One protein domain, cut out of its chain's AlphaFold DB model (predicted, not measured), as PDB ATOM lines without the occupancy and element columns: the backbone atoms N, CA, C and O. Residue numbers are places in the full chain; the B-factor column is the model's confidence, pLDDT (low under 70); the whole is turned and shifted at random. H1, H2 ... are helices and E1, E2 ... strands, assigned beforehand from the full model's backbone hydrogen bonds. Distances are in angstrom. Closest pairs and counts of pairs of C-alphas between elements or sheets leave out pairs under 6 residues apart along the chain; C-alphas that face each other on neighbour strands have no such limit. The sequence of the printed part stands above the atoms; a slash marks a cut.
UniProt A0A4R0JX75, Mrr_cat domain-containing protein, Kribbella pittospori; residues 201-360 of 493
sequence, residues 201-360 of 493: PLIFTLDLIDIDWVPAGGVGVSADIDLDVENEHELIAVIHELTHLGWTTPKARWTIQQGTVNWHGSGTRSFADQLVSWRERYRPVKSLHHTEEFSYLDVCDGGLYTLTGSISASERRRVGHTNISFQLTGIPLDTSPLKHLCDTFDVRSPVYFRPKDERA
ATOM      1  N   PRO A 201      -0.864  48.794 -10.914       93.69
ATOM      2  CA  PRO A 201      -2.304  48.682 -11.097       93.69
ATOM      3  C   PRO A 201      -2.808  49.786 -12.032       93.69
ATOM      4  O   PRO A 201      -2.792  50.982 -11.714       93.69
ATOM      5  N   LEU A 202      -3.181  49.371 -13.239       96.25
ATOM      6  CA  LEU A 202      -3.517  50.231 -14.366       96.25
ATOM      7  C   LEU A 202      -4.698  49.632 -15.110       96.25
ATOM      8  O   LEU A 202      -4.654  48.475 -15.527       96.25
ATOM      9  N   ILE A 203      -5.714  50.444 -15.369       97.94
ATOM     10  CA  ILE A 203      -6.882  50.026 -16.135       97.94
ATOM     11  C   ILE A 203      -7.129  51.036 -17.249       97.94
ATOM     12  O   ILE A 203      -7.255  52.235 -16.997       97.94
ATOM     13  N   PHE A 204      -7.213  50.551 -18.487       98.00
ATOM     14  CA  PHE A 204      -7.692  51.369 -19.595       98.00
ATOM     15  C   PHE A 204      -9.212  51.308 -19.668       98.00
ATOM     16  O   PHE A 204      -9.791  50.223 -19.632       98.00
ATOM     17  N   THR A 205      -9.851  52.462 -19.828       97.19
ATOM     18  CA  THR A 205     -11.296  52.540 -20.043       97.19
ATOM     19  C   THR A 205     -11.643  53.383 -21.259       97.19
ATOM     20  O   THR A 205     -10.923  54.317 -21.617       97.19
ATOM     21  N   LEU A 206     -12.766  53.051 -21.897       95.69
ATOM     22  CA  LEU A 206     -13.343  53.867 -22.962       95.69
ATOM     23  C   LEU A 206     -14.292  54.942 -22.428       95.69
ATOM     24  O   LEU A 206     -14.508  55.949 -23.107       95.69
ATOM     25  N   ASP A 207     -14.808  54.752 -21.218       91.75
ATOM     26  CA  ASP A 207     -15.696  55.686 -20.540       91.75
ATOM     27  C   ASP A 207     -15.211  55.911 -19.107       91.75
ATOM     28  O   ASP A 207     -14.885  54.959 -18.396       91.75
ATOM     29  N   LEU A 208     -15.093  57.173 -18.712       92.75
ATOM     30  CA  LEU A 208     -14.582  57.547 -17.401       92.75
ATOM     31  C   LEU A 208     -15.645  58.361 -16.680       92.75
ATOM     32  O   LEU A 208     -15.940  59.484 -17.087       92.75
ATOM     33  N   ILE A 209     -16.207  57.781 -15.620       91.38
ATOM     34  CA  ILE A 209     -17.225  58.441 -14.806       91.38
ATOM     35  C   ILE A 209     -16.581  59.587 -14.031       91.38
ATOM     36  O   ILE A 209     -15.624  59.387 -13.282       91.38
ATOM     37  N   ASP A 210     -17.144  60.778 -14.201       91.19
ATOM     38  CA  ASP A 210     -16.793  61.957 -13.424       91.19
ATOM     39  C   ASP A 210     -17.666  62.033 -12.169       91.19
ATOM     40  O   ASP A 210     -18.823  62.457 -12.222       91.19
ATOM     41  N   ILE A 211     -17.115  61.599 -11.035       90.62
ATOM     42  CA  ILE A 211     -17.819  61.644  -9.748       90.62
ATOM     43  C   ILE A 211     -17.915  63.061  -9.163       90.62
ATOM     44  O   ILE A 211     -18.666  63.263  -8.210       90.62
ATOM     45  N   ASP A 212     -17.199  64.043  -9.722       87.25
ATOM     46  CA  ASP A 212     -17.305  65.443  -9.298       87.25
ATOM     47  C   ASP A 212     -18.508  66.139  -9.949       87.25
ATOM     48  O   ASP A 212     -18.915  67.229  -9.529       87.25
ATOM     49  N   TRP A 213     -19.098  65.534 -10.987       76.88
ATOM     50  CA  TRP A 213     -20.219  66.114 -11.716       76.88
ATOM     51  C   TRP A 213     -21.538  65.941 -10.955       76.88
ATOM     52  O   TRP A 213     -22.451  65.224 -11.364       76.88
ATOM     53  N   VAL A 214     -21.679  66.693  -9.866       72.06
ATOM     54  CA  VAL A 214     -22.918  66.806  -9.091       72.06
ATOM     55  C   VAL A 214     -23.488  68.222  -9.270       72.06
ATOM     56  O   VAL A 214     -22.748  69.191  -9.093       72.06
ATOM     57  N   PRO A 215     -24.789  68.407  -9.588       60.44
ATOM     58  CA  PRO A 215     -25.380  69.736  -9.806       60.44
ATOM     59  C   PRO A 215     -25.203  70.730  -8.646       60.44
ATOM     60  O   PRO A 215     -25.254  71.938  -8.861       60.44
ATOM     61  N   ALA A 216     -25.002  70.229  -7.424       61.00
ATOM     62  CA  ALA A 216     -24.796  71.032  -6.221       61.00
ATOM     63  C   ALA A 216     -23.335  71.483  -6.005       61.00
ATOM     64  O   ALA A 216     -23.074  72.267  -5.093       61.00
ATOM     65  N   GLY A 217     -22.394  71.015  -6.834       65.50
ATOM     66  CA  GLY A 217     -20.960  71.118  -6.574       65.50
ATOM     67  C   GLY A 217     -20.501  70.130  -5.497       65.50
ATOM     68  O   GLY A 217     -21.266  69.745  -4.614       65.50
ATOM     69  N   GLY A 218     -19.249  69.691  -5.581       73.69
ATOM     70  CA  GLY A 218     -18.673  68.749  -4.631       73.69
ATOM     71  C   GLY A 218     -17.469  68.022  -5.207       73.69
ATOM     72  O   GLY A 218     -17.230  68.030  -6.410       73.69
ATOM     73  N   VAL A 219     -16.719  67.422  -4.301       79.44
ATOM     74  CA  VAL A 219     -15.645  66.467  -4.548       79.44
ATOM     75  C   VAL A 219     -16.160  65.198  -3.881       79.44
ATOM     76  O   VAL A 219     -16.567  65.257  -2.719       79.44
ATOM     77  N   GLY A 220     -16.338  64.119  -4.648       91.19
ATOM     78  CA  GLY A 220     -17.076  62.931  -4.199       91.19
ATOM     79  C   GLY A 220     -16.480  62.252  -2.954       91.19
ATOM     80  O   GLY A 220     -15.596  62.775  -2.279       91.19
ATOM     81  N   VAL A 221     -16.937  61.050  -2.627       94.38
ATOM     82  CA  VAL A 221     -16.400  60.267  -1.502       94.38
ATOM     83  C   VAL A 221     -15.743  58.987  -1.992       94.38
ATOM     84  O   VAL A 221     -16.166  58.409  -2.991       94.38
ATOM     85  N   SER A 222     -14.728  58.515  -1.275       95.88
ATOM     86  CA  SER A 222     -14.196  57.165  -1.435       95.88
ATOM     87  C   SER A 222     -14.510  56.288  -0.232       95.88
ATOM     88  O   SER A 222     -14.687  56.779   0.883       95.88
ATOM     89  N   ALA A 223     -14.593  54.983  -0.455       97.06
ATOM     90  CA  ALA A 223     -14.673  53.981   0.599       97.06
ATOM     91  C   ALA A 223     -13.887  52.752   0.156       97.06
ATOM     92  O   ALA A 223     -14.017  52.328  -0.988       97.06
ATOM     93  N   ASP A 224     -13.093  52.183   1.055       97.69
ATOM     94  CA  ASP A 224     -12.213  51.062   0.737       97.69
ATOM     95  C   ASP A 224     -12.536  49.889   1.642       97.69
ATOM     96  O   ASP A 224     -12.718  50.047   2.851       97.69
ATOM     97  N   ILE A 225     -12.635  48.722   1.024       97.12
ATOM     98  CA  ILE A 225     -13.000  47.479   1.676       97.12
ATOM     99  C   ILE A 225     -11.873  46.489   1.420       97.12
ATOM    100  O   ILE A 225     -11.735  45.961   0.316       97.12
ATOM    101  N   ASP A 226     -11.082  46.235   2.457       95.75
ATOM    102  CA  ASP A 226     -10.082  45.175   2.436       95.75
ATOM    103  C   ASP A 226     -10.780  43.825   2.583       95.75
ATOM    104  O   ASP A 226     -11.535  43.603   3.535       95.75
ATOM    105  N   LEU A 227     -10.535  42.929   1.631       94.19
ATOM    106  CA  LEU A 227     -11.136  41.603   1.601       94.19
ATOM    107  C   LEU A 227     -10.103  40.542   1.976       94.19
ATOM    108  O   LEU A 227      -9.027  40.473   1.377       94.19
ATOM    109  N   ASP A 228     -10.465  39.672   2.917       90.56
ATOM    110  CA  ASP A 228      -9.677  38.492   3.278       90.56
ATOM    111  C   ASP A 228     -10.115  37.303   2.411       90.56
ATOM    112  O   ASP A 228     -10.986  36.512   2.769       90.56
ATOM    113  N   VAL A 229      -9.577  37.264   1.194       91.38
ATOM    114  CA  VAL A 229      -9.850  36.244   0.176       91.38
ATOM    115  C   VAL A 229      -8.627  35.342   0.084       91.38
ATOM    116  O   VAL A 229      -7.536  35.820  -0.210       91.38
ATOM    117  N   GLU A 230      -8.784  34.035   0.288       86.56
ATOM    118  CA  GLU A 230      -7.635  33.125   0.370       86.56
ATOM    119  C   GLU A 230      -7.157  32.635  -1.002       86.56
ATOM    120  O   GLU A 230      -5.985  32.283  -1.186       86.56
ATOM    121  N   ASN A 231      -8.067  32.532  -1.973       89.25
ATOM    122  CA  ASN A 231      -7.806  31.866  -3.245       89.25
ATOM    123  C   ASN A 231      -8.690  32.370  -4.399       89.25
ATOM    124  O   ASN A 231      -9.664  33.094  -4.210       89.25
ATOM    125  N   GLU A 232      -8.359  31.932  -5.614       94.19
ATOM    126  CA  GLU A 232      -9.077  32.278  -6.850       94.19
ATOM    127  C   GLU A 232     -10.592  32.028  -6.805       94.19
ATOM    128  O   GLU A 232     -11.353  32.812  -7.364       94.19
ATOM    129  N   HIS A 233     -11.055  30.960  -6.147       92.12
ATOM    130  CA  HIS A 233     -12.486  30.643  -6.113       92.12
ATOM    131  C   HIS A 233     -13.259  31.650  -5.265       92.12
ATOM    132  O   HIS A 233     -14.375  32.024  -5.618       92.12
ATOM    133  N   GLU A 234     -12.671  32.100  -4.158       91.69
ATOM    134  CA  GLU A 234     -13.254  33.144  -3.316       91.69
ATOM    135  C   GLU A 234     -13.212  34.506  -4.014       91.69
ATOM    136  O   GLU A 234     -14.194  35.240  -3.956       91.69
ATOM    137  N   LEU A 235     -12.155  34.805  -4.779       95.38
ATOM    138  CA  LEU A 235     -12.113  36.002  -5.627       95.38
ATOM    139  C   LEU A 235     -13.239  35.987  -6.675       95.38
ATOM    140  O   LEU A 235     -13.911  36.992  -6.896       95.38
ATOM    141  N   ILE A 236     -13.505  34.831  -7.289       95.81
ATOM    142  CA  ILE A 236     -14.648  34.657  -8.198       95.81
ATOM    143  C   ILE A 236     -15.978  34.808  -7.446       95.81
ATOM    144  O   ILE A 236     -16.921  35.392  -7.982       95.81
ATOM    145  N   ALA A 237     -16.069  34.348  -6.195       93.69
ATOM    146  CA  ALA A 237     -17.252  34.561  -5.365       93.69
ATOM    147  C   ALA A 237     -17.510  36.055  -5.089       93.69
ATOM    148  O   ALA A 237     -18.667  36.471  -5.145       93.69
ATOM    149  N   VAL A 238     -16.465  36.871  -4.897       96.19
ATOM    150  CA  VAL A 238     -16.577  38.343  -4.820       96.19
ATOM    151  C   VAL A 238     -17.216  38.908  -6.086       96.19
ATOM    152  O   VAL A 238     -18.172  39.673  -6.001       96.19
ATOM    153  N   ILE A 239     -16.761  38.487  -7.268       96.75
ATOM    154  CA  ILE A 239     -17.319  38.942  -8.554       96.75
ATOM    155  C   ILE A 239     -18.801  38.555  -8.694       96.75
ATOM    156  O   ILE A 239     -19.618  39.347  -9.175       96.75
ATOM    157  N   HIS A 240     -19.175  37.349  -8.267       94.75
ATOM    158  CA  HIS A 240     -20.573  36.922  -8.272       94.75
ATOM    159  C   HIS A 240     -21.436  37.708  -7.281       94.75
ATOM    160  O   HIS A 240     -22.578  38.012  -7.613       94.75
ATOM    161  N   GLU A 241     -20.910  38.069  -6.110       94.81
ATOM    162  CA  GLU A 241     -21.640  38.912  -5.159       94.81
ATOM    163  C   GLU A 241     -21.836  40.327  -5.712       94.81
ATOM    164  O   GLU A 241     -22.947  40.845  -5.707       94.81
ATOM    165  N   LEU A 242     -20.801  40.918  -6.317       96.06
ATOM    166  CA  LEU A 242     -20.923  42.201  -7.020       96.06
ATOM    167  C   LEU A 242     -21.964  42.128  -8.151       96.06
ATOM    168  O   LEU A 242     -22.732  43.063  -8.355       96.06
ATOM    169  N   THR A 243     -22.048  40.989  -8.845       94.44
ATOM    170  CA  THR A 243     -23.081  40.739  -9.865       94.44
ATOM    171  C   THR A 243     -24.476  40.641  -9.256       94.44
ATOM    172  O   THR A 243     -25.435  41.160  -9.821       94.44
ATOM    173  N   HIS A 244     -24.609  39.994  -8.099       88.56
ATOM    174  CA  HIS A 244     -25.870  39.884  -7.369       88.56
ATOM    175  C   HIS A 244     -26.366  41.248  -6.862       88.56
ATOM    176  O   HIS A 244     -27.568  41.507  -6.896       88.56
ATOM    177  N   LEU A 245     -25.446  42.144  -6.496       91.88
ATOM    178  CA  LEU A 245     -25.731  43.544  -6.172       91.88
ATOM    179  C   LEU A 245     -26.054  44.410  -7.406       91.88
ATOM    180  O   LEU A 245     -26.446  45.561  -7.249       91.88
ATOM    181  N   GLY A 246     -25.912  43.877  -8.625       92.12
ATOM    182  CA  GLY A 246     -26.144  44.619  -9.869       92.12
ATOM    183  C   GLY A 246     -25.003  45.564 -10.257       92.12
ATOM    184  O   GLY A 246     -25.200  46.449 -11.083       92.12
ATOM    185  N   TRP A 247     -23.814  45.386  -9.679       96.25
ATOM    186  CA  TRP A 247     -22.644  46.245  -9.896       96.25
ATOM    187  C   TRP A 247     -21.656  45.685 -10.919       96.25
ATOM    188  O   TRP A 247     -20.553  46.197 -11.054       96.25
ATOM    189  N   THR A 248     -22.022  44.635 -11.652       96.44
ATOM    190  CA  THR A 248     -21.206  44.145 -12.767       96.44
ATOM    191  C   THR A 248     -21.875  44.408 -14.104       96.44
ATOM    192  O   THR A 248     -23.088  44.243 -14.259       96.44
ATOM    193  N   THR A 249     -21.085  44.815 -15.095       94.31
ATOM    194  CA  THR A 249     -21.585  45.196 -16.416       94.31
ATOM    195  C   THR A 249     -20.778  44.565 -17.557       94.31
ATOM    196  O   THR A 249     -19.612  44.196 -17.395       94.31
ATOM    197  N   PRO A 250     -21.357  44.482 -18.771       94.62
ATOM    198  CA  PRO A 250     -20.606  44.146 -19.986       94.62
ATOM    199  C   PRO A 250     -19.405  45.063 -20.257       94.62
ATOM    200  O   PRO A 250     -18.431  44.637 -20.876       94.62
ATOM    201  N   LYS A 251     -19.452  46.302 -19.749       95.00
ATOM    202  CA  LYS A 251     -18.460  47.356 -19.990       95.00
ATOM    203  C   LYS A 251     -17.290  47.342 -19.014       95.00
ATOM    204  O   LYS A 251     -16.383  48.169 -19.170       95.00
ATOM    205  N   ALA A 252     -17.311  46.437 -18.032       97.50
ATOM    206  CA  ALA A 252     -16.231  46.254 -17.074       97.50
ATOM    207  C   ALA A 252     -14.877  46.208 -17.782       97.50
ATOM    208  O   ALA A 252     -14.760  45.640 -18.870       97.50
ATOM    209  N   ARG A 253     -13.841  46.771 -17.166       98.06
ATOM    210  CA  ARG A 253     -12.474  46.753 -17.697       98.06
ATOM    211  C   ARG A 253     -11.556  46.094 -16.716       98.06
ATOM    212  O   ARG A 253     -11.715  46.248 -15.513       98.06
ATOM    213  N   TRP A 254     -10.565  45.394 -17.228       98.56
ATOM    214  CA  TRP A 254      -9.607  44.750 -16.357       98.56
ATOM    215  C   TRP A 254      -8.235  44.654 -17.001       98.56
ATOM    216  O   TRP A 254      -8.085  44.630 -18.227       98.56
ATOM    217  N   THR A 255      -7.237  44.582 -16.132       98.56
ATOM    218  CA  THR A 255      -5.853  44.283 -16.460       98.56
ATOM    219  C   THR A 255      -5.362  43.187 -15.524       98.56
ATOM    220  O   THR A 255      -5.646  43.207 -14.328       98.56
ATOM    221  N   ILE A 256      -4.607  42.241 -16.066       98.31
ATOM    222  CA  ILE A 256      -3.879  41.220 -15.319       98.31
ATOM    223  C   ILE A 256      -2.404  41.314 -15.721       98.31
ATOM    224  O   ILE A 256      -2.103  41.432 -16.909       98.31
ATOM    225  N   GLN A 257      -1.484  41.278 -14.761       97.06
ATOM    226  CA  GLN A 257      -0.058  41.542 -14.967       97.06
ATOM    227  C   GLN A 257       0.791  40.390 -14.433       97.06
ATOM    228  O   GLN A 257       0.615  39.945 -13.300       97.06
ATOM    229  N   GLN A 258       1.741  39.922 -15.243       95.50
ATOM    230  CA  GLN A 258       2.684  38.864 -14.885       95.50
ATOM    231  C   GLN A 258       4.092  39.229 -15.363       95.50
ATOM    232  O   GLN A 258       4.500  38.923 -16.490       95.50
ATOM    233  N   GLY A 259       4.848  39.894 -14.491       89.44
ATOM    234  CA  GLY A 259       6.238  40.269 -14.729       89.44
ATOM    235  C   GLY A 259       6.383  41.316 -15.832       89.44
ATOM    236  O   GLY A 259       6.404  42.504 -15.547       89.44
ATOM    237  N   THR A 260       6.532  40.853 -17.077       92.00
ATOM    238  CA  THR A 260       6.780  41.707 -18.261       92.00
ATOM    239  C   THR A 260       5.620  41.729 -19.262       92.00
ATOM    240  O   THR A 260       5.749  42.295 -20.353       92.00
ATOM    241  N   VAL A 261       4.516  41.055 -18.935       96.00
ATOM    242  CA  VAL A 261       3.357  40.879 -19.814       96.00
ATOM    243  C   VAL A 261       2.098  41.312 -19.082       96.00
ATOM    244  O   VAL A 261       1.828  40.849 -17.976       96.00
ATOM    245  N   ASN A 262       1.314  42.151 -19.753       97.12
ATOM    246  CA  ASN A 262       0.028  42.640 -19.291       97.12
ATOM    247  C   ASN A 262      -1.061  42.150 -20.249       97.12
ATOM    248  O   ASN A 262      -0.922  42.250 -21.470       97.12
ATOM    249  N   TRP A 263      -2.153  41.637 -19.700       98.31
ATOM    250  CA  TRP A 263      -3.362  41.294 -20.438       98.31
ATOM    251  C   TRP A 263      -4.455  42.276 -20.075       98.31
ATOM    252  O   TRP A 263      -4.704  42.507 -18.898       98.31
ATOM    253  N   HIS A 264      -5.111  42.822 -21.089       98.31
ATOM    254  CA  HIS A 264      -6.216  43.755 -20.938       98.31
ATOM    255  C   HIS A 264      -7.466  43.156 -21.561       98.31
ATOM    256  O   HIS A 264      -7.383  42.519 -22.614       98.31
ATOM    257  N   GLY A 265      -8.619  43.408 -20.960       97.75
ATOM    258  CA  GLY A 265      -9.884  42.964 -21.519       97.75
ATOM    259  C   GLY A 265     -11.078  43.756 -21.035       97.75
ATOM    260  O   GLY A 265     -10.958  44.730 -20.285       97.75
ATOM    261  N   SER A 266     -12.236  43.324 -21.517       96.31
ATOM    262  CA  SER A 266     -13.534  43.869 -21.148       96.31
ATOM    263  C   SER A 266     -14.522  42.773 -20.774       96.31
ATOM    264  O   SER A 266     -14.366  41.616 -21.169       96.31
ATOM    265  N   GLY A 267     -15.523  43.146 -19.985       96.19
ATOM    266  CA  GLY A 267     -16.567  42.261 -19.491       96.19
ATOM    267  C   GLY A 267     -16.142  41.420 -18.288       96.19
ATOM    268  O   GLY A 267     -15.044  40.857 -18.218       96.19
ATOM    269  N   THR A 268     -17.066  41.295 -17.340       97.38
ATOM    270  CA  THR A 268     -16.884  40.559 -16.084       97.38
ATOM    271  C   THR A 268     -16.636  39.070 -16.299       97.38
ATOM    272  O   THR A 268     -15.779  38.482 -15.642       97.38
ATOM    273  N   ARG A 269     -17.346  38.447 -17.249       97.19
ATOM    274  CA  ARG A 269     -17.127  37.038 -17.600       97.19
ATOM    275  C   ARG A 269     -15.711  36.794 -18.103       97.19
ATOM    276  O   ARG A 269     -15.054  35.884 -17.617       97.19
ATOM    277  N   SER A 270     -15.238  37.634 -19.025       97.31
ATOM    278  CA  SER A 270     -13.887  37.520 -19.583       97.31
ATOM    279  C   SER A 270     -12.830  37.622 -18.481       97.31
ATOM    280  O   SER A 270     -11.897  36.825 -18.454       97.31
ATOM    281  N   PHE A 271     -13.015  38.526 -17.512       98.19
ATOM    282  CA  PHE A 271     -12.127  38.626 -16.353       98.19
ATOM    283  C   PHE A 271     -12.066  37.321 -15.547       98.19
ATOM    284  O   PHE A 271     -10.978  36.802 -15.297       98.19
ATOM    285  N   ALA A 272     -13.225  36.768 -15.177       97.31
ATOM    286  CA  ALA A 272     -13.305  35.523 -14.415       97.31
ATOM    287  C   ALA A 272     -12.711  34.332 -15.188       97.31
ATOM    288  O   ALA A 272     -11.914  33.572 -14.636       97.31
ATOM    289  N   ASP A 273     -13.032  34.213 -16.480       96.94
ATOM    290  CA  ASP A 273     -12.493  33.175 -17.363       96.94
ATOM    291  C   ASP A 273     -10.969  33.275 -17.460       96.94
ATOM    292  O   ASP A 273     -10.272  32.255 -17.448       96.94
ATOM    293  N   GLN A 274     -10.432  34.500 -17.505       97.25
ATOM    294  CA  GLN A 274      -8.998  34.706 -17.428       97.25
ATOM    295  C   GLN A 274      -8.455  34.291 -16.064       97.25
ATOM    296  O   GLN A 274      -7.546  33.472 -16.046       97.25
ATOM    297  N   LEU A 275      -8.983  34.727 -14.924       96.62
ATOM    298  CA  LEU A 275      -8.452  34.274 -13.628       96.62
ATOM    299  C   LEU A 275      -8.253  32.743 -13.594       96.62
ATOM    300  O   LEU A 275      -7.120  32.293 -13.418       96.62
ATOM    301  N   VAL A 276      -9.274  31.975 -13.992       95.44
ATOM    302  CA  VAL A 276      -9.232  30.501 -14.070       95.44
ATOM    303  C   VAL A 276      -8.240  29.972 -15.118       95.44
ATOM    304  O   VAL A 276      -7.485  29.028 -14.865       95.44
ATOM    305  N   SER A 277      -8.198  30.575 -16.307       95.19
ATOM    306  CA  SER A 277      -7.404  30.094 -17.454       95.19
ATOM    307  C   SER A 277      -5.942  30.572 -17.444       95.19
ATOM    308  O   SER A 277      -5.278  30.624 -18.482       95.19
ATOM    309  N   TRP A 278      -5.398  30.913 -16.272       95.81
ATOM    310  CA  TRP A 278      -4.053  31.487 -16.116       95.81
ATOM    311  C   TRP A 278      -2.931  30.639 -16.729       95.81
ATOM    312  O   TRP A 278      -2.007  31.176 -17.342       95.81
ATOM    313  N   ARG A 279      -3.026  29.304 -16.645       95.56
ATOM    314  CA  ARG A 279      -2.015  28.400 -17.225       95.56
ATOM    315  C   ARG A 279      -1.891  28.582 -18.736       95.56
ATOM    316  O   ARG A 279      -0.792  28.492 -19.277       95.56
ATOM    317  N   GLU A 280      -3.004  28.840 -19.416       95.00
ATOM    318  CA  GLU A 280      -3.011  29.046 -20.863       95.00
ATOM    319  C   GLU A 280      -2.397  30.392 -21.233       95.00
ATOM    320  O   GLU A 280      -1.569  30.443 -22.146       95.00
ATOM    321  N   ARG A 281      -2.706  31.448 -20.463       94.38
ATOM    322  CA  ARG A 281      -2.058  32.762 -20.605       94.38
ATOM    323  C   ARG A 281      -0.549  32.700 -20.427       94.38
ATOM    324  O   ARG A 281       0.163  33.455 -21.081       94.38
ATOM    325  N   TYR A 282      -0.057  31.818 -19.562       95.06
ATOM    326  CA  TYR A 282       1.369  31.739 -19.246       95.06
ATOM    327  C   TYR A 282       2.185  30.957 -20.276       95.06
ATOM    328  O   TYR A 282       3.392  31.170 -20.348       95.06
ATOM    329  N   ARG A 283       1.567  30.101 -21.106       94.25
ATOM    330  CA  ARG A 283       2.275  29.321 -22.145       94.25
ATOM    331  C   ARG A 283       3.247  30.159 -23.005       94.25
ATOM    332  O   ARG A 283       4.365  29.697 -23.217       94.25
ATOM    333  N   PRO A 284       2.880  31.356 -23.508       93.50
ATOM    334  CA  PRO A 284       3.791  32.192 -24.298       93.50
ATOM    335  C   PRO A 284       4.775  33.044 -23.470       93.50
ATOM    336  O   PRO A 284       5.616  33.731 -24.057       93.50
ATOM    337  N   VAL A 285       4.679  33.060 -22.136       93.12
ATOM    338  CA  VAL A 285       5.454  33.967 -21.277       93.12
ATOM    339  C   VAL A 285       6.827  33.372 -20.974       93.12
ATOM    340  O   VAL A 285       6.951  32.277 -20.435       93.12
ATOM    341  N   LYS A 286       7.889  34.113 -21.309       90.19
ATOM    342  CA  LYS A 286       9.279  33.635 -21.180       90.19
ATOM    343  C   LYS A 286       9.823  33.677 -19.752       90.19
ATOM    344  O   LYS A 286      10.716  32.907 -19.421       90.19
ATOM    345  N   SER A 287       9.339  34.611 -18.939       89.31
ATOM    346  CA  SER A 287       9.791  34.823 -17.566       89.31
ATOM    347  C   SER A 287       8.573  35.066 -16.689       89.31
ATOM    348  O   SER A 287       7.865  36.053 -16.877       89.31
ATOM    349  N   LEU A 288       8.310  34.124 -15.786       91.94
ATOM    350  CA  LEU A 288       7.202  34.187 -14.841       91.94
ATOM    351  C   LEU A 288       7.705  34.730 -13.508       91.94
ATOM    352  O   LEU A 288       8.716  34.259 -12.983       91.94
ATOM    353  N   HIS A 289       6.978  35.690 -12.952       91.94
ATOM    354  CA  HIS A 289       7.104  36.052 -11.554       91.94
ATOM    355  C   HIS A 289       6.259  35.085 -10.705       91.94
ATOM    356  O   HIS A 289       5.346  34.421 -11.196       91.94
ATOM    357  N   HIS A 290       6.565  34.972  -9.412       90.50
ATOM    358  CA  HIS A 290       5.834  34.077  -8.502       90.50
ATOM    359  C   HIS A 290       4.438  34.609  -8.125       90.50
ATOM    360  O   HIS A 290       3.647  33.885  -7.517       90.50
ATOM    361  N   THR A 291       4.131  35.843  -8.528       93.81
ATOM    362  CA  THR A 291       2.889  36.570  -8.251       93.81
ATOM    363  C   THR A 291       2.398  37.250  -9.522       93.81
ATOM    364  O   THR A 291       3.203  37.744 -10.307       93.81
ATOM    365  N   GLU A 292       1.087  37.249  -9.704       95.75
ATOM    366  CA  GLU A 292       0.317  37.978 -10.709       95.75
ATOM    367  C   GLU A 292      -0.482  39.072  -9.992       95.75
ATOM    368  O   GLU A 292      -0.956  38.856  -8.876       95.75
ATOM    369  N   GLU A 293      -0.626  40.237 -10.611       97.25
ATOM    370  CA  GLU A 293      -1.468  41.327 -10.104       97.25
ATOM    371  C   GLU A 293      -2.689  41.483 -11.005       97.25
ATOM    372  O   GLU A 293      -2.605  41.269 -12.216       97.25
ATOM    373  N   PHE A 294      -3.830  41.847 -10.432       98.06
ATOM    374  CA  PHE A 294      -5.034  42.151 -11.191       98.06
ATOM    375  C   PHE A 294      -5.622  43.494 -10.771       98.06
ATOM    376  O   PHE A 294      -5.483  43.959  -9.639       98.06
ATOM    377  N   SER A 295      -6.301  44.129 -11.714       98.44
ATOM    378  CA  SER A 295      -7.062  45.349 -11.498       98.44
ATOM    379  C   SER A 295      -8.321  45.267 -12.347       98.44
ATOM    380  O   SER A 295      -8.240  45.086 -13.557       98.44
ATOM    381  N   TYR A 296      -9.475  45.379 -11.713       98.62
ATOM    382  CA  TYR A 296     -10.798  45.341 -12.320       98.62
ATOM    383  C   TYR A 296     -11.504  46.663 -12.031       98.62
ATOM    384  O   TYR A 296     -11.354  47.200 -10.939       98.62
ATOM    385  N   LEU A 297     -12.249  47.189 -12.995       98.56
ATOM    386  CA  LEU A 297     -13.014  48.429 -12.929       98.56
ATOM    387  C   LEU A 297     -14.422  48.160 -13.429       98.56
ATOM    388  O   LEU A 297     -14.599  47.613 -14.519       98.56
ATOM    389  N   ASP A 298     -15.400  48.649 -12.682       98.12
ATOM    390  CA  ASP A 298     -16.782  48.702 -13.131       98.12
ATOM    391  C   ASP A 298     -17.526  49.857 -12.461       98.12
ATOM    392  O   ASP A 298     -16.951  50.675 -11.732       98.12
ATOM    393  N   VAL A 299     -18.814  49.942 -12.755       96.00
ATOM    394  CA  VAL A 299     -19.709  50.993 -12.291       96.00
ATOM    395  C   VAL A 299     -20.644  50.451 -11.215       96.00
ATOM    396  O   VAL A 299     -21.020  49.283 -11.219       96.00
ATOM    397  N   CYS A 300     -21.028  51.314 -10.285       94.94
ATOM    398  CA  CYS A 300     -22.007  50.997  -9.249       94.94
ATOM    399  C   CYS A 300     -22.956  52.182  -9.064       94.94
ATOM    400  O   CYS A 300     -22.806  53.228  -9.706       94.94
ATOM    401  N   ASP A 301     -23.943  52.029  -8.187       90.25
ATOM    402  CA  ASP A 301     -24.915  53.084  -7.929       90.25
ATOM    403  C   ASP A 301     -24.222  54.359  -7.429       90.25
ATOM    404  O   ASP A 301     -23.665  54.418  -6.332       90.25
ATOM    405  N   GLY A 302     -24.263  55.406  -8.256       89.75
ATOM    406  CA  GLY A 302     -23.708  56.713  -7.922       89.75
ATOM    407  C   GLY A 302     -22.196  56.860  -8.116       89.75
ATOM    408  O   GLY A 302     -21.656  57.871  -7.661       89.75
ATOM    409  N   GLY A 303     -21.515  55.923  -8.790       95.12
ATOM    410  CA  GLY A 303     -20.087  56.060  -9.073       95.12
ATOM    411  C   GLY A 303     -19.430  54.861  -9.757       95.12
ATOM    412  O   GLY A 303     -20.016  54.194 -10.609       95.12
ATOM    413  N   LEU A 304     -18.177  54.611  -9.391       96.75
ATOM    414  CA  LEU A 304     -17.354  53.512  -9.893       96.75
ATOM    415  C   LEU A 304     -16.671  52.783  -8.739       96.75
ATOM    416  O   LEU A 304     -16.536  53.329  -7.642       96.75
ATOM    417  N   TYR A 305     -16.191  51.574  -8.999       98.12
ATOM    418  CA  TYR A 305     -15.303  50.882  -8.074       98.12
ATOM    419  C   TYR A 305     -14.191  50.149  -8.814       98.12
ATOM    420  O   TYR A 305     -14.340  49.757  -9.973       98.12
ATOM    421  N   THR A 306     -13.077  49.939  -8.120       98.62
ATOM    422  CA  THR A 306     -12.025  49.027  -8.565       98.62
ATOM    423  C   THR A 306     -11.870  47.864  -7.609       98.62
ATOM    424  O   THR A 306     -11.886  48.074  -6.403       98.62
ATOM    425  N   LEU A 307     -11.664  46.666  -8.150       98.62
ATOM    426  CA  LEU A 307     -11.237  45.479  -7.415       98.62
ATOM    427  C   LEU A 307      -9.787  45.176  -7.812       98.62
ATOM    428  O   LEU A 307      -9.509  44.843  -8.966       98.62
ATOM    429  N   THR A 308      -8.859  45.329  -6.879       98.56
ATOM    430  CA  THR A 308      -7.418  45.143  -7.094       98.56
ATOM    431  C   THR A 308      -6.893  44.038  -6.197       98.56
ATOM    432  O   THR A 308      -7.461  43.744  -5.145       98.56
ATOM    433  N   GLY A 309      -5.799  43.408  -6.609       97.19
ATOM    434  CA  GLY A 309      -5.124  42.465  -5.740       97.19
ATOM    435  C   GLY A 309      -3.997  41.699  -6.399       97.19
ATOM    436  O   GLY A 309      -3.621  41.941  -7.548       97.19
ATOM    437  N   SER A 310      -3.453  40.758  -5.638       96.88
ATOM    438  CA  SER A 310      -2.369  39.878  -6.074       96.88
ATOM    439  C   SER A 310      -2.716  38.414  -5.851       96.88
ATOM    440  O   SER A 310      -3.369  38.047  -4.876       96.88
ATOM    441  N   ILE A 311      -2.262  37.558  -6.760       96.62
ATOM    442  CA  ILE A 311      -2.512  36.123  -6.734       96.62
ATOM    443  C   ILE A 311      -1.252  35.356  -7.127       96.62
ATOM    444  O   ILE A 311      -0.562  35.676  -8.091       96.62
ATOM    445  N   SER A 312      -0.907  34.322  -6.364       94.31
ATOM    446  CA  SER A 312       0.290  33.528  -6.639       94.31
ATOM    447  C   SER A 312       0.192  32.815  -7.994       94.31
ATOM    448  O   SER A 312      -0.843  32.254  -8.365       94.31
ATOM    449  N   ALA A 313       1.312  32.757  -8.709       92.56
ATOM    450  CA  ALA A 313       1.490  32.010  -9.953       92.56
ATOM    451  C   ALA A 313       1.772  30.516  -9.688       92.56
ATOM    452  O   ALA A 313       2.636  29.903 -10.312       92.56
ATOM    453  N   SER A 314       1.077  29.934  -8.709       90.88
ATOM    454  CA  SER A 314       1.235  28.542  -8.283       90.88
ATOM    455  C   SER A 314      -0.098  27.807  -8.354       90.88
ATOM    456  O   SER A 314      -1.156  28.430  -8.394       90.88
ATOM    457  N   GLU A 315      -0.074  26.475  -8.295       88.69
ATOM    458  CA  GLU A 315      -1.306  25.672  -8.302       88.69
ATOM    459  C   GLU A 315      -2.251  25.990  -7.144       88.69
ATOM    460  O   GLU A 315      -3.455  25.804  -7.267       88.69
ATOM    461  N   ARG A 316      -1.711  26.487  -6.025       87.06
ATOM    462  CA  ARG A 316      -2.516  26.866  -4.861       87.06
ATOM    463  C   ARG A 316      -3.289  28.164  -5.072       87.06
ATOM    464  O   ARG A 316      -4.182  28.419  -4.277       87.06
ATOM    465  N   ARG A 317      -2.923  28.979  -6.075       93.62
ATOM    466  CA  ARG A 317      -3.575  30.255  -6.426       93.62
ATOM    467  C   ARG A 317      -3.955  31.095  -5.202       93.62
ATOM    468  O   ARG A 317      -5.045  31.647  -5.134       93.62
ATOM    469  N   ARG A 318      -3.035  31.163  -4.231       91.62
ATOM    470  CA  ARG A 318      -3.204  31.957  -3.013       91.62
ATOM    471  C   ARG A 318      -3.315  33.421  -3.372       91.62
ATOM    472  O   ARG A 318      -2.436  33.925  -4.073       91.62
ATOM    473  N   VAL A 319      -4.368  34.054  -2.897       94.00
ATOM    474  CA  VAL A 319      -4.569  35.491  -3.010       94.00
ATOM    475  C   VAL A 319      -3.829  36.159  -1.848       94.00
ATOM    476  O   VAL A 319      -3.739  35.601  -0.756       94.00
ATOM    477  N   GLY A 320      -3.156  37.271  -2.137       88.81
ATOM    478  CA  GLY A 320      -2.345  38.013  -1.175       88.81
ATOM    479  C   GLY A 320      -3.154  39.124  -0.522       88.81
ATOM    480  O   GLY A 320      -3.806  38.921   0.492       88.81
ATOM    481  N   HIS A 321      -3.092  40.311  -1.116       90.25
ATOM    482  CA  HIS A 321      -3.932  41.449  -0.747       90.25
ATOM    483  C   HIS A 321      -5.034  41.618  -1.794       90.25
ATOM    484  O   HIS A 321      -4.735  41.516  -2.987       90.25
ATOM    485  N   THR A 322      -6.270  41.860  -1.351       96.69
ATOM    486  CA  THR A 322      -7.412  42.200  -2.208       96.69
ATOM    487  C   THR A 322      -8.161  43.383  -1.611       96.69
ATOM    488  O   THR A 322      -8.510  43.356  -0.431       96.69
ATOM    489  N   ASN A 323      -8.441  44.391  -2.431       97.56
ATOM    490  CA  ASN A 323      -9.171  45.586  -2.026       97.56
ATOM    491  C   ASN A 323     -10.283  45.902  -3.031       97.56
ATOM    492  O   ASN A 323     -10.104  45.748  -4.244       97.56
ATOM    493  N   ILE A 324     -11.429  46.355  -2.523       98.06
ATOM    494  CA  ILE A 324     -12.432  47.054  -3.323       98.06
ATOM    495  C   ILE A 324     -12.441  48.524  -2.923       98.06
ATOM    496  O   ILE A 324     -12.828  48.866  -1.806       98.06
ATOM    497  N   SER A 325     -12.093  49.391  -3.869       97.94
ATOM    498  CA  SER A 325     -12.075  50.840  -3.689       97.94
ATOM    499  C   SER A 325     -13.216  51.475  -4.472       97.94
ATOM    500  O   SER A 325     -13.240  51.430  -5.704       97.94
ATOM    501  N   PHE A 326     -14.169  52.068  -3.762       97.56
ATOM    502  CA  PHE A 326     -15.292  52.814  -4.320       97.56
ATOM    503  C   PHE A 326     -14.932  54.290  -4.472       97.56
ATOM    504  O   PHE A 326     -14.309  54.887  -3.595       97.56
ATOM    505  N   GLN A 327     -15.402  54.894  -5.557       96.38
ATOM    506  CA  GLN A 327     -15.448  56.336  -5.766       96.38
ATOM    507  C   GLN A 327     -16.876  56.721  -6.138       96.38
ATOM    508  O   GLN A 327     -17.370  56.338  -7.197       96.38
ATOM    509  N   LEU A 328     -17.537  57.471  -5.262       95.56
ATOM    510  CA  LEU A 328     -18.951  57.808  -5.356       95.56
ATOM    511  C   LEU A 328     -19.134  59.322  -5.419       95.56
ATOM    512  O   LEU A 328     -18.381  60.082  -4.818       95.56
ATOM    513  N   THR A 329     -20.193  59.761  -6.084       93.75
ATOM    514  CA  THR A 329     -20.622  61.172  -6.123       93.75
ATOM    515  C   THR A 329     -20.996  61.733  -4.741       93.75
ATOM    516  O   THR A 329     -20.973  62.943  -4.531       93.75
ATOM    517  N   GLY A 330     -21.313  60.864  -3.775       92.50
ATOM    518  CA  GLY A 330     -21.626  61.211  -2.389       92.50
ATOM    519  C   GLY A 330     -21.874  59.965  -1.535       92.50
ATOM    520  O   GLY A 330     -21.762  58.840  -2.019       92.50
ATOM    521  N   ILE A 331     -22.215  60.156  -0.256       92.88
ATOM    522  CA  ILE A 331     -22.580  59.037   0.628       92.88
ATOM    523  C   ILE A 331     -24.002  58.581   0.267       92.88
ATOM    524  O   ILE A 331     -24.928  59.392   0.367       92.88
ATOM    525  N   PRO A 332     -24.207  57.313  -0.136       90.50
ATOM    526  CA  PRO A 332     -25.532  56.831  -0.492       90.50
ATOM    527  C   PRO A 332     -26.444  56.825   0.738       90.50
ATOM    528  O   PRO A 332     -26.020  56.471   1.841       90.50
ATOM    529  N   LEU A 333     -27.713  57.202   0.549       91.06
ATOM    530  CA  LEU A 333     -28.705  57.163   1.629       91.06
ATOM    531  C   LEU A 333     -28.913  55.727   2.130       91.06
ATOM    532  O   LEU A 333     -28.992  55.493   3.337       91.06
ATOM    533  N   ASP A 334     -28.965  54.773   1.200       89.12
ATOM    534  CA  ASP A 334     -28.962  53.353   1.514       89.12
ATOM    535  C   ASP A 334     -27.540  52.783   1.427       89.12
ATOM    536  O   ASP A 334     -26.966  52.620   0.354       89.12
ATOM    537  N   THR A 335     -26.970  52.465   2.587       94.06
ATOM    538  CA  THR A 335     -25.650  51.822   2.712       94.06
ATOM    539  C   THR A 335     -25.746  50.299   2.811       94.06
ATOM    540  O   THR A 335     -24.732  49.636   3.034       94.06
ATOM    541  N   SER A 336     -26.947  49.725   2.691       89.62
ATOM    542  CA  SER A 336     -27.180  48.288   2.856       89.62
ATOM    543  C   SER A 336     -26.398  47.426   1.861       89.62
ATOM    544  O   SER A 336     -25.844  46.431   2.321       89.62
ATOM    545  N   PRO A 337     -26.243  47.787   0.570       92.19
ATOM    546  CA  PRO A 337     -25.411  47.013  -0.357       92.19
ATOM    547  C   PRO A 337     -23.941  46.903   0.080       92.19
ATOM    548  O   PRO A 337     -23.368  45.817   0.091       92.19
ATOM    549  N   LEU A 338     -23.343  48.010   0.537       94.88
ATOM    550  CA  LEU A 338     -21.960  48.027   1.033       94.88
ATOM    551  C   LEU A 338     -21.823  47.237   2.340       94.88
ATOM    552  O   LEU A 338     -20.888  46.456   2.500       94.88
ATOM    553  N   LYS A 339     -22.784  47.383   3.260       91.62
ATOM    554  CA  LYS A 339     -22.829  46.588   4.498       91.62
ATOM    555  C   LYS A 339     -22.995  45.101   4.212       91.62
ATOM    556  O   LYS A 339     -22.364  44.294   4.881       91.62
ATOM    557  N   HIS A 340     -23.823  44.750   3.230       88.50
ATOM    558  CA  HIS A 340     -24.007  43.375   2.795       88.50
ATOM    559  C   HIS A 340     -22.694  42.786   2.288       88.50
ATOM    560  O   HIS A 340     -22.332  41.692   2.698       88.50
ATOM    561  N   LEU A 341     -21.953  43.532   1.467       93.12
ATOM    562  CA  LEU A 341     -20.641  43.116   0.986       93.12
ATOM    563  C   LEU A 341     -19.655  42.894   2.148       93.12
ATOM    564  O   LEU A 341     -19.024  41.841   2.217       93.12
ATOM    565  N   CYS A 342     -19.583  43.834   3.099       92.81
ATOM    566  CA  CYS A 342     -18.765  43.688   4.306       92.81
ATOM    567  C   CYS A 342     -19.141  42.453   5.133       92.81
ATOM    568  O   CYS A 342     -18.264  41.698   5.541       92.81
ATOM    569  N   ASP A 343     -20.434  42.236   5.370       84.62
ATOM    570  CA  ASP A 343     -20.930  41.097   6.141       84.62
ATOM    571  C   ASP A 343     -20.689  39.764   5.408       84.62
ATOM    572  O   ASP A 343     -20.352  38.765   6.042       84.62
ATOM    573  N   THR A 344     -20.837  39.736   4.079       84.19
ATOM    574  CA  THR A 344     -20.648  38.534   3.251       84.19
ATOM    575  C   THR A 344     -19.194  38.062   3.242       84.19
ATOM    576  O   THR A 344     -18.960  36.853   3.236       84.19
ATOM    577  N   PHE A 345     -18.233  38.988   3.293       86.62
ATOM    578  CA  PHE A 345     -16.796  38.687   3.282       86.62
ATOM    579  C   PHE A 345     -16.111  38.888   4.645       86.62
ATOM    580  O   PHE A 345     -14.894  39.031   4.690       86.62
ATOM    581  N   ASP A 346     -16.880  38.893   5.744       83.25
ATOM    582  CA  ASP A 346     -16.391  39.051   7.129       83.25
ATOM    583  C   ASP A 346     -15.365  40.188   7.284       83.25
ATOM    584  O   ASP A 346     -14.321  40.033   7.916       83.25
ATOM    585  N   VAL A 347     -15.639  41.347   6.682       86.38
ATOM    586  CA  VAL A 347     -14.728  42.495   6.727       86.38
ATOM    587  C   VAL A 347     -14.616  42.982   8.169       86.38
ATOM    588  O   VAL A 347     -15.564  43.510   8.755       86.38
ATOM    589  N   ARG A 348     -13.433  42.777   8.754       79.50
ATOM    590  CA  ARG A 348     -13.163  43.039  10.179       79.50
ATOM    591  C   ARG A 348     -12.732  44.471  10.445       79.50
ATOM    592  O   ARG A 348     -12.862  44.954  11.569       79.50
ATOM    593  N   SER A 349     -12.183  45.135   9.433       81.75
ATOM    594  CA  SER A 349     -11.769  46.525   9.531       81.75
ATOM    595  C   SER A 349     -12.981  47.454   9.414       81.75
ATOM    596  O   SER A 349     -13.914  47.195   8.650       81.75
ATOM    597  N   PRO A 350     -13.007  48.554  10.180       86.75
ATOM    598  CA  PRO A 350     -14.019  49.573   9.982       86.75
ATOM    599  C   PRO A 350     -13.833  50.227   8.609       86.75
ATOM    600  O   PRO A 350     -12.749  50.707   8.282       86.75
ATOM    601  N   VAL A 351     -14.913  50.275   7.831       94.31
ATOM    602  CA  VAL A 351     -14.960  50.960   6.535       94.31
ATOM    603  C   VAL A 351     -15.462  52.382   6.748       94.31
ATOM    604  O   VAL A 351     -16.509  52.599   7.363       94.31
ATOM    605  N   TYR A 352     -14.725  53.357   6.222       94.62
ATOM    606  CA  TYR A 352     -15.059  54.774   6.332       94.62
ATOM    607  C   TYR A 352     -15.273  55.387   4.954       94.62
ATOM    608  O   TYR A 352     -14.505  55.129   4.029       94.62
ATOM    609  N   PHE A 353     -16.271  56.265   4.850       95.81
ATOM    610  CA  PHE A 353     -16.346  57.201   3.735       95.81
ATOM    611  C   PHE A 353     -15.363  58.341   3.974       95.81
ATOM    612  O   PHE A 353     -15.398  58.991   5.022       95.81
ATOM    613  N   ARG A 354     -14.500  58.588   2.997       94.38
ATOM    614  CA  ARG A 354     -13.511  59.661   3.012       94.38
ATOM    615  C   ARG A 354     -13.914  60.690   1.956       94.38
ATOM    616  O   ARG A 354     -14.078  60.305   0.799       94.38
ATOM    617  N   PRO A 355     -14.123  61.968   2.314       93.12
ATOM    618  CA  PRO A 355     -14.298  62.997   1.298       93.12
ATOM    619  C   PRO A 355     -13.026  63.078   0.451       93.12
ATOM    620  O   PRO A 355     -11.918  62.928   0.968       93.12
ATOM    621  N   LYS A 356     -13.184  63.282  -0.854       90.62
ATOM    622  CA  LYS A 356     -12.063  63.648  -1.716       90.62
ATOM    623  C   LYS A 356     -11.809  65.141  -1.549       90.62
ATOM    624  O   LYS A 356     -12.759  65.897  -1.439       90.62
ATOM    625  N   ASP A 357     -10.549  65.562  -1.563       86.81
ATOM    626  CA  ASP A 357     -10.179  66.988  -1.469       86.81
ATOM    627  C   ASP A 357      -9.762  67.575  -2.829       86.81
ATOM    628  O   ASP A 357      -9.561  68.781  -2.982       86.81
ATOM    629  N   GLU A 358      -9.646  66.715  -3.839       87.12
ATOM    630  CA  GLU A 358      -9.180  67.042  -5.179       87.12
ATOM    631  C   GLU A 358     -10.177  66.553  -6.223       87.12
ATOM    632  O   GLU A 358     -10.963  65.633  -5.976       87.12
ATOM    633  N   ARG A 359     -10.102  67.147  -7.421       87.75
ATOM    634  CA  ARG A 359     -10.877  66.669  -8.565       87.75
ATOM    635  C   ARG A 359     -10.537  65.215  -8.862       87.75
ATOM    636  O   ARG A 359      -9.367  64.855  -8.969       87.75
ATOM    637  N   ALA A 360     -11.561  64.399  -9.056       89.94
ATOM    638  CA  ALA A 360     -11.421  62.998  -9.387       89.94
ATOM    639  C   ALA A 360     -10.751  62.792 -10.745       89.94
ATOM    640  O   ALA A 360      -9.984  61.841 -10.878       89.94
TER     641      ALA A 360
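What this domain is: This is residues 201 to 360 of the 493 residues of the protein "Mrr_cat domain-containing protein" of Kribbella pittospori (UniProt A0A4R0JX75). One twisted, seven-stranded antiparallel sheet makes a wall, with H1 and H2 side by side over one face, and the short strand E1 over the other face, by E3 and E5. H3 and H4 only graze the sheet. The 160 printed residues hold four named helices and eight named strands, in the order E1 E2 H1 E3 E4 H2 H3 E5 E6 E7 H4 E8; the sheet's order is E4 E3 E5 E6 E7 E2 E8, and the class is mixed, helices and strands. The whole is compact, with a radius of gyration of the C-alphas of 16.1 A, and elongated, spanning 53 by 33 by 26 A.

Where its parts are: Find C-alpha 202 at (-3.517, 50.231, -14.366), where E1 begins and runs to 204. E2 is residues 221 to 227, 19.6 A long; H1, residues 232 to 244, 18.4 A. Next come E3, residues 253 to 258, E4, 261 to 266, H2, 268 to 276, and H3, 278 to 282. At C-alpha 291, (2.889, 36.570, -8.251), E5 begins and runs 28.8 A to 300. E6, residues 303 to 312, measures 30.5 A and E7, 319 to 328, 26.7 A. H4 is residues 336 to 344, and E8, 353 to 355, ends at (-14.298, 62.997, 1.298).

How they stand to each other: Look first at E5, E6 and E7, a meander, each strand the antiparallel neighbour of the one before: N 296 and O 307 are 2.8 A apart, N 306 and O 325 2.8 A. E3 is beside E5, with N 255 and O 295 at 2.8 A, and forms a hairpin with E4, N 256 and O 263 at 2.8 A. On the other side of the meander, E2 is beside E7, N 225 and O 324 at 2.8 A, and E8 beside E2, N 222 and O 354 at 2.8 A. E4, H2 H3, E5 and E7, H4, E8 are split strand-helix-strand units, two strands running the same way with another between them, both with right-handed crossovers. H1 and H2 on one face make two layers with the sheet: H1 is over E6 and E7 at a height of 9.6 A, H2 over E3 at 9.2 A. They touch at Ile 236 and Ala 272, C-alphas 6.4 A apart, at a shallow tilt of 11 degrees, opposite ways. E1 pairs with no named strand; its closest C-alpha pair with E3 is Ile 203 and Thr 255, 5.8 A. In H1, H2, H3 and H4 every O i to N i+4 pair is within hydrogen-bond range.

The domain as a whole: The two C-alphas farthest apart, those of Ala 216 and Lys 286, are 52.8 A apart. The printed part has no cut; its one long link is E1 to E2, 16 residues. Mean pLDDT of the printed part is 92.7; residues 215 to 217 are under 70.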